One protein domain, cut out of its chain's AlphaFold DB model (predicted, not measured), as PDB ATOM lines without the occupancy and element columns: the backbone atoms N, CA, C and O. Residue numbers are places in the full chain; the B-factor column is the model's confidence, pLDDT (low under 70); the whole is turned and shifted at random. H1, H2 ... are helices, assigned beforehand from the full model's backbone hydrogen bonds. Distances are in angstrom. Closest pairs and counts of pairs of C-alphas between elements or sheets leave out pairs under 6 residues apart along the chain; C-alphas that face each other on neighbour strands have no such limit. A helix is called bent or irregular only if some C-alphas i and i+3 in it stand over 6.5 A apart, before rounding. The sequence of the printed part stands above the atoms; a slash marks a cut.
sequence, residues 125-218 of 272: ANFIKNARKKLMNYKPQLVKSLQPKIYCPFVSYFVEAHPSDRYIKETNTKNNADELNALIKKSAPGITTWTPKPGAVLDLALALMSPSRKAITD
ATOM      1  N   ALA A 125     -66.026 -15.442 -25.115       76.25
ATOM      2  CA  ALA A 125     -64.813 -14.899 -24.509       76.25
ATOM      3  C   ALA A 125     -64.140 -15.901 -23.551       76.25
ATOM      4  O   ALA A 125     -62.935 -16.150 -23.644       76.25
ATOM      5  N   ASN A 126     -64.915 -16.536 -22.666       80.31
ATOM      6  CA  ASN A 126     -64.402 -17.549 -21.740       80.31
ATOM      7  C   ASN A 126     -63.898 -18.802 -22.463       80.31
ATOM      8  O   ASN A 126     -62.844 -19.342 -22.114       80.31
ATOM      9  N   PHE A 127     -64.624 -19.262 -23.479       81.31
ATOM     10  CA  PHE A 127     -64.222 -20.387 -24.311       81.31
ATOM     11  C   PHE A 127     -62.899 -20.095 -25.024       81.31
ATOM     12  O   PHE A 127     -61.958 -20.879 -24.890       81.31
ATOM     13  N   ILE A 128     -62.791 -18.941 -25.693       78.75
ATOM     14  CA  ILE A 128     -61.573 -18.493 -26.379       78.75
ATOM     15  C   ILE A 128     -60.415 -18.435 -25.380       78.75
ATOM     16  O   ILE A 128     -59.382 -19.062 -25.612       78.75
ATOM     17  N   LYS A 129     -60.593 -17.789 -24.221       83.94
ATOM     18  CA  LYS A 129     -59.569 -17.708 -23.164       83.94
ATOM     19  C   LYS A 129     -59.080 -19.092 -22.720       83.94
ATOM     20  O   LYS A 129     -57.874 -19.331 -22.624       83.94
ATOM     21  N   ASN A 130     -59.997 -20.027 -22.484       84.50
ATOM     22  CA  ASN A 130     -59.660 -21.384 -22.055       84.50
ATOM     23  C   ASN A 130     -58.962 -22.187 -23.159       84.50
ATOM     24  O   ASN A 130     -57.967 -22.865 -22.891       84.50
ATOM     25  N   ALA A 131     -59.439 -22.094 -24.402       84.44
ATOM     26  CA  ALA A 131     -58.807 -22.721 -25.557       84.44
ATOM     27  C   ALA A 131     -57.381 -22.183 -25.769       84.44
ATOM     28  O   ALA A 131     -56.442 -22.959 -25.958       84.44
ATOM     29  N   ARG A 132     -57.184 -20.865 -25.639       84.00
ATOM     30  CA  ARG A 132     -55.874 -20.203 -25.720       84.00
ATOM     31  C   ARG A 132     -54.904 -20.675 -24.643       84.00
ATOM     32  O   ARG A 132     -53.767 -21.016 -24.978       84.00
ATOM     33  N   LYS A 133     -55.366 -20.795 -23.394       87.62
ATOM     34  CA  LYS A 133     -54.575 -21.342 -22.279       87.62
ATOM     35  C   LYS A 133     -54.163 -22.796 -22.530       87.62
ATOM     36  O   LYS A 133     -52.997 -23.142 -22.350       87.62
ATOM     37  N   LYS A 134     -55.090 -23.643 -22.998       88.56
ATOM     38  CA  LYS A 134     -54.792 -25.041 -23.359       88.56
ATOM     39  C   LYS A 134     -53.721 -25.122 -24.446       88.56
ATOM     40  O   LYS A 134     -52.749 -25.854 -24.288       88.56
ATOM     41  N   LEU A 135     -53.858 -24.328 -25.511       85.69
ATOM     42  CA  LEU A 135     -52.873 -24.273 -26.592       85.69
ATOM     43  C   LEU A 135     -51.503 -23.774 -26.111       85.69
ATOM     44  O   LEU A 135     -50.488 -24.314 -26.547       85.69
ATOM     45  N   MET A 136     -51.466 -22.778 -25.219       86.62
ATOM     46  CA  MET A 136     -50.212 -22.249 -24.669       86.62
ATOM     47  C   MET A 136     -49.450 -23.299 -23.855       86.62
ATOM     48  O   MET A 136     -48.231 -23.362 -23.935       86.62
ATOM     49  N   ASN A 137     -50.158 -24.168 -23.130       88.19
ATOM     50  CA  ASN A 137     -49.534 -25.243 -22.354       88.19
ATOM     51  C   ASN A 137     -49.149 -26.454 -23.216       88.19
ATOM     52  O   ASN A 137     -48.124 -27.088 -22.978       88.19
ATOM     53  N   TYR A 138     -49.959 -26.772 -24.226       89.69
ATOM     54  CA  TYR A 138     -49.741 -27.926 -25.096       89.69
ATOM     55  C   TYR A 138     -48.566 -27.728 -26.066       89.69
ATOM     56  O   TYR A 138     -47.766 -28.642 -26.263       89.69
ATOM     57  N   LYS A 139     -48.423 -26.538 -26.667       89.00
ATOM     58  CA  LYS A 139     -47.385 -26.279 -27.681       89.00
ATOM     59  C   LYS A 139     -45.954 -26.546 -27.171       89.00
ATOM     60  O   LYS A 139     -45.238 -27.256 -27.874       89.00
ATOM     61  N   PRO A 140     -45.525 -26.078 -25.980       91.12
ATOM     62  CA  PRO A 140     -44.204 -26.404 -25.442       91.12
ATOM     63  C   PRO A 140     -43.989 -27.904 -25.238       91.12
ATOM     64  O   PRO A 140     -42.919 -28.411 -25.559       91.12
ATOM     65  N   GLN A 141     -45.007 -28.629 -24.764       91.50
ATOM     66  CA  GLN A 141     -44.930 -30.083 -24.584       91.50
ATOM     67  C   GLN A 141     -44.750 -30.805 -25.921       91.50
ATOM     68  O   GLN A 141     -43.913 -31.699 -26.026       91.50
ATOM     69  N   LEU A 142     -45.487 -30.383 -26.951       90.00
ATOM     70  CA  LEU A 142     -45.367 -30.929 -28.300       90.00
ATOM     71  C   LEU A 142     -43.993 -30.632 -28.914       90.00
ATOM     72  O   LEU A 142     -43.373 -31.504 -29.509       90.00
ATOM     73  N   VAL A 143     -43.494 -29.406 -28.765       90.44
ATOM     74  CA  VAL A 143     -42.158 -29.037 -29.251       90.44
ATOM     75  C   VAL A 143     -41.087 -29.850 -28.523       90.44
ATOM     76  O   VAL A 143     -40.201 -30.410 -29.163       90.44
ATOM     77  N   LYS A 144     -41.218 -30.015 -27.203       91.75
ATOM     78  CA  LYS A 144     -40.332 -30.864 -26.405       91.75
ATOM     79  C   LYS A 144     -40.381 -32.334 -26.832       91.75
ATOM     80  O   LYS A 144     -39.339 -32.976 -26.823       91.75
ATOM     81  N   SER A 145     -41.537 -32.890 -27.190       92.75
ATOM     82  CA  SER A 145     -41.613 -34.296 -27.612       92.75
ATOM     83  C   SER A 145     -41.057 -34.525 -29.018       92.75
ATOM     84  O   SER A 145     -40.479 -35.575 -29.279       92.75
ATOM     85  N   LEU A 146     -41.201 -33.545 -29.914       91.69
ATOM     86  CA  LEU A 146     -40.733 -33.646 -31.297       91.69
ATOM     87  C   LEU A 146     -39.248 -33.304 -31.475       91.69
ATOM     88  O   LEU A 146     -38.687 -33.671 -32.503       91.69
ATOM     89  N   GLN A 147     -38.636 -32.596 -30.520       89.44
ATOM     90  CA  GLN A 147     -37.225 -32.179 -30.562       89.44
ATOM     91  C   GLN A 147     -36.794 -31.568 -31.917       89.44
ATOM     92  O   GLN A 147     -35.782 -31.979 -32.491       89.44
ATOM     93  N   PRO A 148     -37.540 -30.597 -32.487       90.31
ATOM     94  CA  PRO A 148     -37.091 -29.925 -33.695       90.31
ATOM     95  C   PRO A 148     -35.804 -29.141 -33.419       90.31
ATOM     96  O   PRO A 148     -35.660 -28.520 -32.369       90.31
ATOM     97  N   LYS A 149     -34.903 -29.082 -34.404       86.75
ATOM     98  CA  LYS A 149     -33.714 -28.215 -34.324       86.75
ATOM     99  C   LYS A 149     -34.103 -26.736 -34.214       86.75
ATOM    100  O   LYS A 149     -33.487 -25.980 -33.463       86.75
ATOM    101  N   ILE A 150     -35.139 -26.334 -34.956       88.19
ATOM    102  CA  ILE A 150     -35.659 -24.964 -34.990       88.19
ATOM    103  C   ILE A 150     -37.189 -24.995 -34.920       88.19
ATOM    104  O   ILE A 150     -37.841 -25.729 -35.660       88.19
ATOM    105  N   TYR A 151     -37.764 -24.172 -34.047       89.81
ATOM    106  CA  TYR A 151     -39.195 -23.930 -33.927       89.81
ATOM    107  C   TYR A 151     -39.548 -22.530 -34.439       89.81
ATOM    108  O   TYR A 151     -39.018 -21.530 -33.951       89.81
ATOM    109  N   CYS A 152     -40.487 -22.467 -35.385       88.38
ATOM    110  CA  CYS A 152     -41.040 -21.222 -35.908       88.38
ATOM    111  C   CYS A 152     -42.567 -21.203 -35.724       88.38
ATOM    112  O   CYS A 152     -43.273 -22.023 -36.324       88.38
ATOM    113  N   PRO A 153     -43.117 -20.289 -34.905       79.75
ATOM    114  CA  PRO A 153     -44.554 -20.134 -34.751       79.75
ATOM    115  C   PRO A 153     -45.154 -19.380 -35.958       79.75
ATOM    116  O   PRO A 153     -45.510 -18.214 -35.858       79.75
ATOM    117  N   PHE A 154     -45.271 -20.048 -37.110       69.25
ATOM    118  CA  PHE A 154     -45.575 -19.390 -38.392       69.25
ATOM    119  C   PHE A 154     -47.057 -18.994 -38.572       69.25
ATOM    120  O   PHE A 154     -47.380 -17.833 -38.779       69.25
ATOM    121  N   VAL A 155     -48.001 -19.938 -38.450       58.59
ATOM    122  CA  VAL A 155     -49.399 -19.714 -38.900       58.59
ATOM    123  C   VAL A 155     -50.289 -19.031 -37.852       58.59
ATOM    124  O   VAL A 155     -51.295 -18.416 -38.185       58.59
ATOM    125  N   SER A 156     -49.950 -19.122 -36.563       59.78
ATOM    126  CA  SER A 156     -50.852 -18.665 -35.489       59.78
ATOM    127  C   SER A 156     -50.788 -17.160 -35.188       59.78
ATOM    128  O   SER A 156     -51.497 -16.725 -34.282       59.78
ATOM    129  N   TYR A 157     -49.940 -16.402 -35.892       65.44
ATOM    130  CA  TYR A 157     -49.555 -15.030 -35.530       65.44
ATOM    131  C   TYR A 157     -49.648 -14.023 -36.684       65.44
ATOM    132  O   TYR A 157     -49.326 -12.855 -36.489       65.44
ATOM    133  N   PHE A 158     -50.117 -14.444 -37.864       65.81
ATOM    134  CA  PHE A 158     -50.437 -13.509 -38.945       65.81
ATOM    135  C   PHE A 158     -51.494 -12.512 -38.490       65.81
ATOM    136  O   PHE A 158     -52.408 -12.894 -37.768       65.81
ATOM    137  N   VAL A 159     -51.382 -11.255 -38.903       65.81
ATOM    138  CA  VAL A 159     -52.384 -10.231 -38.596       65.81
ATOM    139  C   VAL A 159     -53.461 -10.275 -39.672       65.81
ATOM    140  O   VAL A 159     -53.145 -10.284 -40.859       65.81
ATOM    141  N   GLU A 160     -54.723 -10.309 -39.258       71.75
ATOM    142  CA  GLU A 160     -55.866 -10.078 -40.136       71.75
ATOM    143  C   GLU A 160     -55.714  -8.704 -40.808       71.75
ATOM    144  O   GLU A 160     -55.719  -7.667 -40.134       71.75
ATOM    145  N   ALA A 161     -55.504  -8.712 -42.125       62.62
ATOM    146  CA  ALA A 161     -55.156  -7.523 -42.897       62.62
ATOM    147  C   ALA A 161     -56.346  -6.940 -43.672       62.62
ATOM    148  O   ALA A 161     -56.298  -5.772 -44.055       62.62
ATOM    149  N   HIS A 162     -57.413  -7.715 -43.900       64.50
ATOM    150  CA  HIS A 162     -58.560  -7.235 -44.661       64.50
ATOM    151  C   HIS A 162     -59.481  -6.372 -43.775       64.50
ATOM    152  O   HIS A 162     -59.771  -6.762 -42.642       64.50
ATOM    153  N   PRO A 163     -60.005  -5.227 -44.252       58.75
ATOM    154  CA  PRO A 163     -60.910  -4.379 -43.467       58.75
ATOM    155  C   PRO A 163     -62.152  -5.112 -42.933       58.75
ATOM    156  O   PRO A 163     -62.588  -4.857 -41.810       58.75
ATOM    157  N   SER A 164     -62.692  -6.068 -43.698       62.16
ATOM    158  CA  SER A 164     -63.818  -6.915 -43.263       62.16
ATOM    159  C   SER A 164     -63.458  -7.900 -42.145       62.16
ATOM    160  O   SER A 164     -64.352  -8.389 -41.460       62.16
ATOM    161  N   ASP A 165     -62.170  -8.151 -41.902       68.25
ATOM    162  CA  ASP A 165     -61.713  -9.033 -40.827       68.25
ATOM    163  C   ASP A 165     -61.681  -8.323 -39.469       68.25
ATOM    164  O   ASP A 165     -61.261  -8.922 -38.480       68.25
ATOM    165  N   ARG A 166     -62.111  -7.056 -39.377       72.75
ATOM    166  CA  ARG A 166     -62.084  -6.280 -38.127       72.75
ATOM    167  C   ARG A 166     -62.709  -7.039 -36.956       72.75
ATOM    168  O   ARG A 166     -62.096  -7.119 -35.897       72.75
ATOM    169  N   TYR A 167     -63.867  -7.664 -37.173       71.75
ATOM    170  CA  TYR A 167     -64.524  -8.486 -36.155       71.75
ATOM    171  C   TYR A 167     -63.645  -9.663 -35.705       71.75
ATOM    172  O   TYR A 167     -63.513  -9.919 -34.509       71.75
ATOM    173  N   ILE A 168     -63.000 -10.361 -36.645       70.69
ATOM    174  CA  ILE A 168     -62.092 -11.477 -36.347       70.69
ATOM    175  C   ILE A 168     -60.874 -10.957 -35.585       70.69
ATOM    176  O   ILE A 168     -60.501 -11.532 -34.571       70.69
ATOM    177  N   LYS A 169     -60.284  -9.841 -36.017       72.56
ATOM    178  CA  LYS A 169     -59.135  -9.215 -35.358       72.56
ATOM    179  C   LYS A 169     -59.442  -8.826 -33.909       72.56
ATOM    180  O   LYS A 169     -58.603  -9.028 -33.035       72.56
ATOM    181  N   GLU A 170     -60.634  -8.290 -33.654       74.75
ATOM    182  CA  GLU A 170     -61.079  -7.859 -32.324       74.75
ATOM    183  C   GLU A 170     -61.452  -9.045 -31.413       74.75
ATOM    184  O   GLU A 170     -61.172  -9.012 -30.215       74.75
ATOM    185  N   THR A 171     -62.028 -10.123 -31.956       69.31
ATOM    186  CA  THR A 171     -62.499 -11.280 -31.163       69.31
ATOM    187  C   THR A 171     -61.466 -12.398 -31.006       69.31
ATOM    188  O   THR A 171     -61.439 -13.101 -29.993       69.31
ATOM    189  N   ASN A 172     -60.581 -12.578 -31.984       72.62
ATOM    190  CA  ASN A 172     -59.620 -13.671 -32.046       72.62
ATOM    191  C   ASN A 172     -58.290 -13.298 -31.375       72.62
ATOM    192  O   ASN A 172     -57.238 -13.310 -32.017       72.62
ATOM    193  N   THR A 173     -58.300 -12.999 -30.072       76.44
ATOM    194  CA  THR A 173     -57.067 -12.669 -29.337       76.44
ATOM    195  C   THR A 173     -56.068 -13.823 -29.428       76.44
ATOM    196  O   THR A 173     -56.332 -14.930 -28.951       76.44
ATOM    197  N   LYS A 174     -54.922 -13.588 -30.072       79.00
ATOM    198  CA  LYS A 174     -53.856 -14.582 -30.246       79.00
ATOM    199  C   LYS A 174     -52.973 -14.620 -29.004       79.00
ATOM    200  O   LYS A 174     -52.789 -13.616 -28.326       79.00
ATOM    201  N   ASN A 175     -52.425 -15.798 -28.714       85.00
ATOM    202  CA  ASN A 175     -51.345 -15.926 -27.731       85.00
ATOM    203  C   ASN A 175     -50.151 -15.065 -28.175       85.00
ATOM    204  O   ASN A 175     -50.043 -14.781 -29.363       85.00
ATOM    205  N   ASN A 176     -49.247 -14.694 -27.268       86.19
ATOM    206  CA  ASN A 176     -48.014 -13.988 -27.618       86.19
ATOM    207  C   ASN A 176     -46.921 -14.987 -28.070       86.19
ATOM    208  O   ASN A 176     -46.846 -16.115 -27.574       86.19
ATOM    209  N   ALA A 177     -46.134 -14.630 -29.092       87.50
ATOM    210  CA  ALA A 177     -45.123 -15.523 -29.662       87.50
ATOM    211  C   ALA A 177     -43.865 -15.580 -28.790       87.50
ATOM    212  O   ALA A 177     -43.275 -16.646 -28.631       87.50
ATOM    213  N   ASP A 178     -43.485 -14.453 -28.193       88.69
ATOM    214  CA  ASP A 178     -42.327 -14.332 -27.313       88.69
ATOM    215  C   ASP A 178     -42.548 -15.093 -26.006       88.69
ATOM    216  O   ASP A 178     -41.659 -15.823 -25.567       88.69
ATOM    217  N   GLU A 179     -43.756 -15.027 -25.440       91.00
ATOM    218  CA  GLU A 179     -44.142 -15.845 -24.282       91.00
ATOM    219  C   GLU A 179     -44.019 -17.343 -24.585       91.00
ATOM    220  O   GLU A 179     -43.430 -18.100 -23.809       91.00
ATOM    221  N   LEU A 180     -44.530 -17.784 -25.740       90.94
ATOM    222  CA  LEU A 180     -44.428 -19.181 -26.157       90.94
ATOM    223  C   LEU A 180     -42.966 -19.606 -26.358       90.94
ATOM    224  O   LEU A 180     -42.566 -20.678 -25.903       90.94
ATOM    225  N   ASN A 181     -42.162 -18.764 -27.007       91.50
ATOM    226  CA  ASN A 181     -40.739 -19.018 -27.204       91.50
ATOM    227  C   ASN A 181     -39.995 -19.115 -25.867       91.50
ATOM    228  O   ASN A 181     -39.158 -20.001 -25.700       91.50
ATOM    229  N   ALA A 182     -40.313 -18.256 -24.895       92.62
ATOM    230  CA  ALA A 182     -39.738 -18.310 -23.555       92.62
ATOM    231  C   ALA A 182     -40.095 -19.622 -22.832       92.62
ATOM    232  O   ALA A 182     -39.223 -20.255 -22.234       92.62
ATOM    233  N   LEU A 183     -41.346 -20.084 -22.943       93.56
ATOM    234  CA  LEU A 183     -41.780 -21.372 -22.387       93.56
ATOM    235  C   LEU A 183     -41.065 -22.565 -23.037       93.56
ATOM    236  O   LEU A 183     -40.670 -23.507 -22.344       93.56
ATOM    237  N   ILE A 184     -40.869 -22.531 -24.358       93.19
ATOM    238  CA  ILE A 184     -40.111 -23.561 -25.078       93.19
ATOM    239  C   ILE A 184     -38.654 -23.557 -24.615       93.19
ATOM    240  O   ILE A 184     -38.168 -24.600 -24.194       93.19
ATOM    241  N   LYS A 185     -37.986 -22.398 -24.575       91.56
ATOM    242  CA  LYS A 185     -36.596 -22.287 -24.099       91.56
ATOM    243  C   LYS A 185     -36.424 -22.804 -22.671       91.56
ATOM    244  O   LYS A 185     -35.448 -23.487 -22.383       91.56
ATOM    245  N   LYS A 186     -37.388 -22.530 -21.785       93.31
ATOM    246  CA  LYS A 186     -37.376 -23.036 -20.404       93.31
ATOM    247  C   LYS A 186     -37.517 -24.561 -20.334       93.31
ATOM    248  O   LYS A 186     -36.910 -25.191 -19.477       93.31
ATOM    249  N   SER A 187     -38.348 -25.154 -21.190       91.88
ATOM    250  CA  SER A 187     -38.676 -26.589 -21.139       91.88
ATOM    251  C   SER A 187     -37.782 -27.477 -22.014       91.88
ATOM    252  O   SER A 187     -37.690 -28.681 -21.755       91.88
ATOM    253  N   ALA A 188     -37.140 -26.896 -23.027       90.69
ATOM    254  CA  ALA A 188     -36.275 -27.544 -24.004       90.69
ATOM    255  C   ALA A 188     -35.202 -26.546 -24.511       90.69
ATOM    256  O   ALA A 188     -35.321 -26.014 -25.617       90.69
ATOM    257  N   PRO A 189     -34.145 -26.278 -23.720       87.56
ATOM    258  CA  PRO A 189     -33.154 -25.236 -24.020       87.56
ATOM    259  C   PRO A 189     -32.317 -25.500 -25.280       87.56
ATOM    260  O   PRO A 189     -31.766 -24.564 -25.848       87.56
ATOM    261  N   GLY A 190     -32.241 -26.753 -25.743       86.75
ATOM    262  CA  GLY A 190     -31.541 -27.121 -26.981       86.75
ATOM    263  C   GLY A 190     -32.290 -26.767 -28.272       86.75
ATOM    264  O   GLY A 190     -31.732 -26.918 -29.355       86.75
ATOM    265  N   ILE A 191     -33.544 -26.308 -28.181       89.25
ATOM    266  CA  ILE A 191     -34.365 -25.963 -29.345       89.25
ATOM    267  C   ILE A 191     -34.215 -24.475 -29.651       89.25
ATOM    268  O   ILE A 191     -34.525 -23.615 -28.824       89.25
ATOM    269  N   THR A 192     -33.814 -24.159 -30.881       88.75
ATOM    270  CA  THR A 192     -33.768 -22.769 -31.345       88.75
ATOM    271  C   THR A 192     -35.173 -22.294 -31.682       88.75
ATOM    272  O   THR A 192     -35.872 -22.921 -32.467       88.75
ATOM    273  N   THR A 193     -35.606 -21.169 -31.123       89.88
ATOM    274  CA  THR A 193     -36.903 -20.562 -31.458       89.88
ATOM    275  C   THR A 193     -36.696 -19.293 -32.271       89.88
ATOM    276  O   THR A 193     -35.916 -18.433 -31.852       89.88
ATOM    277  N   TRP A 194     -37.439 -19.122 -33.360       88.25
ATOM    278  CA  TRP A 194     -37.427 -17.892 -34.149       88.25
ATOM    279  C   TRP A 194     -38.846 -17.485 -34.529       88.25
ATOM    280  O   TRP A 194     -39.538 -18.230 -35.218       88.25
ATOM    281  N   THR A 195     -39.273 -16.302 -34.085       87.75
ATOM    282  CA  THR A 195     -40.504 -15.671 -34.573       87.75
ATOM    283  C   THR A 195     -40.136 -14.756 -35.739       87.75
ATOM    284  O   THR A 195     -39.329 -13.844 -35.534       87.75
ATOM    285  N   PRO A 196     -40.712 -14.960 -36.934       83.81
ATOM    286  CA  PRO A 196     -40.456 -14.083 -38.060       83.81
ATOM    287  C   PRO A 196     -40.964 -12.676 -37.752       83.81
ATOM    288  O   PRO A 196     -42.086 -12.493 -37.274       83.81
ATOM    289  N   LYS A 197     -40.131 -11.682 -38.053       79.12
ATOM    290  CA  LYS A 197     -40.505 -10.267 -38.077       79.12
ATOM    291  C   LYS A 197     -40.506  -9.798 -39.530       79.12
ATOM    292  O   LYS A 197     -39.737 -10.348 -40.323       79.12
ATOM    293  N   PRO A 198     -41.332  -8.812 -39.906       76.06
ATOM    294  CA  PRO A 198     -41.271  -8.265 -41.253       76.06
ATOM    295  C   PRO A 198     -39.850  -7.804 -41.591       76.06
ATOM    296  O   PRO A 198     -39.216  -7.148 -40.771       76.06
ATOM    297  N   GLY A 199     -39.337  -8.209 -42.753       77.31
ATOM    298  CA  GLY A 199     -37.969  -7.913 -43.191       77.31
ATOM    299  C   GLY A 199     -36.857  -8.744 -42.535       77.31
ATOM    300  O   GLY A 199     -35.712  -8.636 -42.960       77.31
ATOM    301  N   ALA A 200     -37.154  -9.587 -41.538       85.88
ATOM    302  CA  ALA A 200     -36.152 -10.476 -40.950       85.88
ATOM    303  C   ALA A 200     -35.964 -11.748 -41.785       85.88
ATOM    304  O   ALA A 200     -36.929 -12.344 -42.266       85.88
ATOM    305  N   VAL A 201     -34.718 -12.203 -41.889       87.25
ATOM    306  CA  VAL A 201     -34.329 -13.409 -42.630       87.25
ATOM    307  C   VAL A 201     -33.759 -14.438 -41.662       87.25
ATOM    308  O   VAL A 201     -32.961 -14.096 -40.792       87.25
ATOM    309  N   LEU A 202     -34.158 -15.701 -41.816       88.19
ATOM    310  CA  LEU A 202     -33.517 -16.847 -41.173       88.19
ATOM    311  C   LEU A 202     -32.759 -17.643 -42.237       88.19
ATOM    312  O   LEU A 202     -33.375 -18.266 -43.101       88.19
ATOM    313  N   ASP A 203     -31.436 -17.668 -42.133       89.19
ATOM    314  CA  ASP A 203     -30.592 -18.621 -42.839       89.19
ATOM    315  C   ASP A 203     -30.742 -19.997 -42.182       89.19
ATOM    316  O   ASP A 203     -30.146 -20.313 -41.147       89.19
ATOM    317  N   LEU A 204     -31.592 -20.824 -42.787       86.69
ATOM    318  CA  LEU A 204     -31.877 -22.154 -42.276       86.69
ATOM    319  C   LEU A 204     -30.643 -23.064 -42.322       86.69
ATOM    320  O   LEU A 204     -30.458 -23.866 -41.410       86.69
ATOM    321  N   ALA A 205     -29.796 -22.944 -43.347       86.81
ATOM    322  CA  ALA A 205     -28.612 -23.788 -43.484       86.81
ATOM    323  C   ALA A 205     -27.623 -23.497 -42.350       86.81
ATOM    324  O   ALA A 205     -27.211 -24.415 -41.636       86.81
ATOM    325  N   LEU A 206     -27.337 -22.216 -42.108       86.44
ATOM    326  CA  LEU A 206     -26.466 -21.791 -41.018       86.44
ATOM    327  C   LEU A 206     -27.053 -22.154 -39.645       86.44
ATOM    328  O   LEU A 206     -26.335 -22.658 -38.779       86.44
ATOM    329  N   ALA A 207     -28.364 -21.977 -39.457       86.75
ATOM    330  CA  ALA A 207     -29.043 -22.322 -38.209       86.75
ATOM    331  C   ALA A 207     -29.012 -23.831 -37.900       86.75
ATOM    332  O   ALA A 207     -28.979 -24.217 -36.732       86.75
ATOM    333  N   LEU A 208     -29.017 -24.687 -38.927       85.19
ATOM    334  CA  LEU A 208     -28.949 -26.143 -38.775       85.19
ATOM    335  C   LEU A 208     -27.528 -26.663 -38.512       85.19
ATOM    336  O   LEU A 208     -27.399 -27.724 -37.893       85.19
ATOM    337  N   MET A 209     -26.497 -25.952 -38.980       85.12
ATOM    338  CA  MET A 209     -25.085 -26.290 -38.752       85.12
ATOM    339  C   MET A 209     -24.593 -25.822 -37.380       85.12
ATOM    340  O   MET A 209     -23.924 -26.571 -36.675       85.12
ATOM    341  N   SER A 210     -24.933 -24.593 -36.993       77.44
ATOM    342  CA  SER A 210     -24.558 -24.013 -35.706       77.44
ATOM    343  C   SER A 210     -25.684 -23.097 -35.225       77.44
ATOM    344  O   SER A 210     -25.739 -21.937 -35.653       77.44
ATOM    345  N   PRO A 211     -26.564 -23.578 -34.325       68.25
ATOM    346  CA  PRO A 211     -27.683 -22.798 -33.819       68.25
ATOM    347  C   PRO A 211     -27.158 -21.552 -33.097       68.25
ATOM    348  O   PRO A 211     -26.694 -21.599 -31.961       68.25
ATOM    349  N   SER A 212     -27.154 -20.424 -33.800       72.56
ATOM    350  CA  SER A 212     -26.561 -19.175 -33.334       72.56
ATOM    351  C   SER A 212     -27.360 -17.988 -33.848       72.56
ATOM    352  O   SER A 212     -27.998 -18.051 -34.901       72.56
ATOM    353  N   ARG A 213     -27.290 -16.862 -33.128       77.62
ATOM    354  CA  ARG A 213     -27.953 -15.612 -33.531       77.62
ATOM    355  C   ARG A 213     -27.497 -15.118 -34.908       77.62
ATOM    356  O   ARG A 213     -28.241 -14.370 -35.534       77.62
ATOM    357  N   LYS A 214     -26.321 -15.561 -35.375       83.19
ATOM    358  CA  LYS A 214     -25.735 -15.217 -36.678       83.19
ATOM    359  C   LYS A 214     -26.559 -15.725 -37.861       83.19
ATOM    360  O   LYS A 214     -26.452 -15.165 -38.939       83.19
ATOM    361  N   ALA A 215     -27.385 -16.750 -37.654       85.56
ATOM    362  CA  ALA A 215     -28.272 -17.275 -38.686       85.56
ATOM    363  C   ALA A 215     -29.529 -16.424 -38.906       85.56
ATOM    364  O   ALA A 215     -30.313 -16.714 -39.799       85.56
ATOM    365  N   ILE A 216     -29.766 -15.402 -38.084       87.44
ATOM    366  CA  ILE A 216     -30.919 -14.521 -38.230       87.44
ATOM    367  C   ILE A 216     -30.403 -13.118 -38.544       87.44
ATOM    368  O   ILE A 216     -29.618 -12.555 -37.781       87.44
ATOM    369  N   THR A 217     -30.913 -12.521 -39.607       88.19
ATOM    370  CA  THR A 217     -30.649 -11.127 -39.963       88.19
ATOM    371  C   THR A 217     -31.906 -10.325 -39.672       88.19
ATOM    372  O   THR A 217     -32.950 -10.577 -40.271       88.19
ATOM    373  N   ASP A 218     -31.824  -9.398 -38.716       85.88
ATOM    374  CA  ASP A 218     -32.903  -8.435 -38.485       85.88
ATOM    375  C   ASP A 218     -32.815  -7.313 -39.529       85.88
ATOM    376  O   ASP A 218     -31.709  -6.955 -39.946       85.88
TER     377      ASP A 218
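This is residues 125 to 218 of the 272 residues of an uncharacterized protein of Hucho hucho (huchen) (UniProt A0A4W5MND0). What does the model look like at first sight? It is an open arrangement with one long helix, H1, along one side; H3 crosses the part of H1 toward its last residue, while the short helices H2 and H4 lie at opposite ends of the whole, each joined to the rest through loops. The long link of residues 147 to 162 leads back from the end of H1 to H2, and residues 162 to 167 stick out. How is it made up? The printed part has 94 residues with four named helices, in the order H1, H2, H3, H4, and no named strand, so its class is all helix. How large and dense is it? It is only just loose, close to compact, with a radius of gyration of the C-alphas of 15.1 A, and only just flat, with spans of 43 by 29 by 16 A.

What does the first helix touch? H1, residues 125 to 146, touches H3, residues 177 to 187, with residues 136 to 144 alone. The closest C-alphas are those of Pro 140 and Ile 184, 5.0 A apart, and the two run the same way at a steep tilt of 44 degrees. Where are the short helices? H2, residues 163 to 171, is close to H1 but not clearly touching, about perpendicular at 86 degrees; their closest C-alphas, those of Ala 125 and Thr 171, are 7.9 A apart. H4, residues 204 to 209, is apart from H1, H2 and H3, and H2 is apart from H3. How do the backbones run? In H3 and H4 every O i to N i+4 pair is within hydrogen-bond range; in H1 it is 16 of 18 and in H2 3 of 5. Residues 150 to 151 pair with 192 to 193, parallel, and residues 201 to 202 with 216 to 217, antiparallel.

Where does the longest helix run? H1 goes from C-alpha 125 at (-64.813, -14.899, -24.509) to C-alpha 146 at (-40.733, -33.646, -31.297), 31.3 A. It has a kink of 26 degrees near residue 140 and is neither bent nor irregular, but only just: C-alphas 137 and 140 are 6.3 A apart. How long are the others? H2 measures 14.2 A and is irregular, with C-alphas 164 and 167 7.3 A apart; H3 measures 15.4 A. H4 measures 8.7 A and ends with C-alpha 209 at (-25.085, -26.290, -38.752).

How far does it reach? The two C-alphas farthest apart, those of Asn 126 and Met 209, are 43.7 A apart. Is the printed part continuous? It has no cut from residue 125 to 218; the links H1 to H2 and H3 to H4 are long, 16 residues each, and H2 to H3 is tight. Where is confidence low? The mean pLDDT of the printed part is 82.4, and residues 154 to 159, 161 to 165, 171 and 211 are under 70.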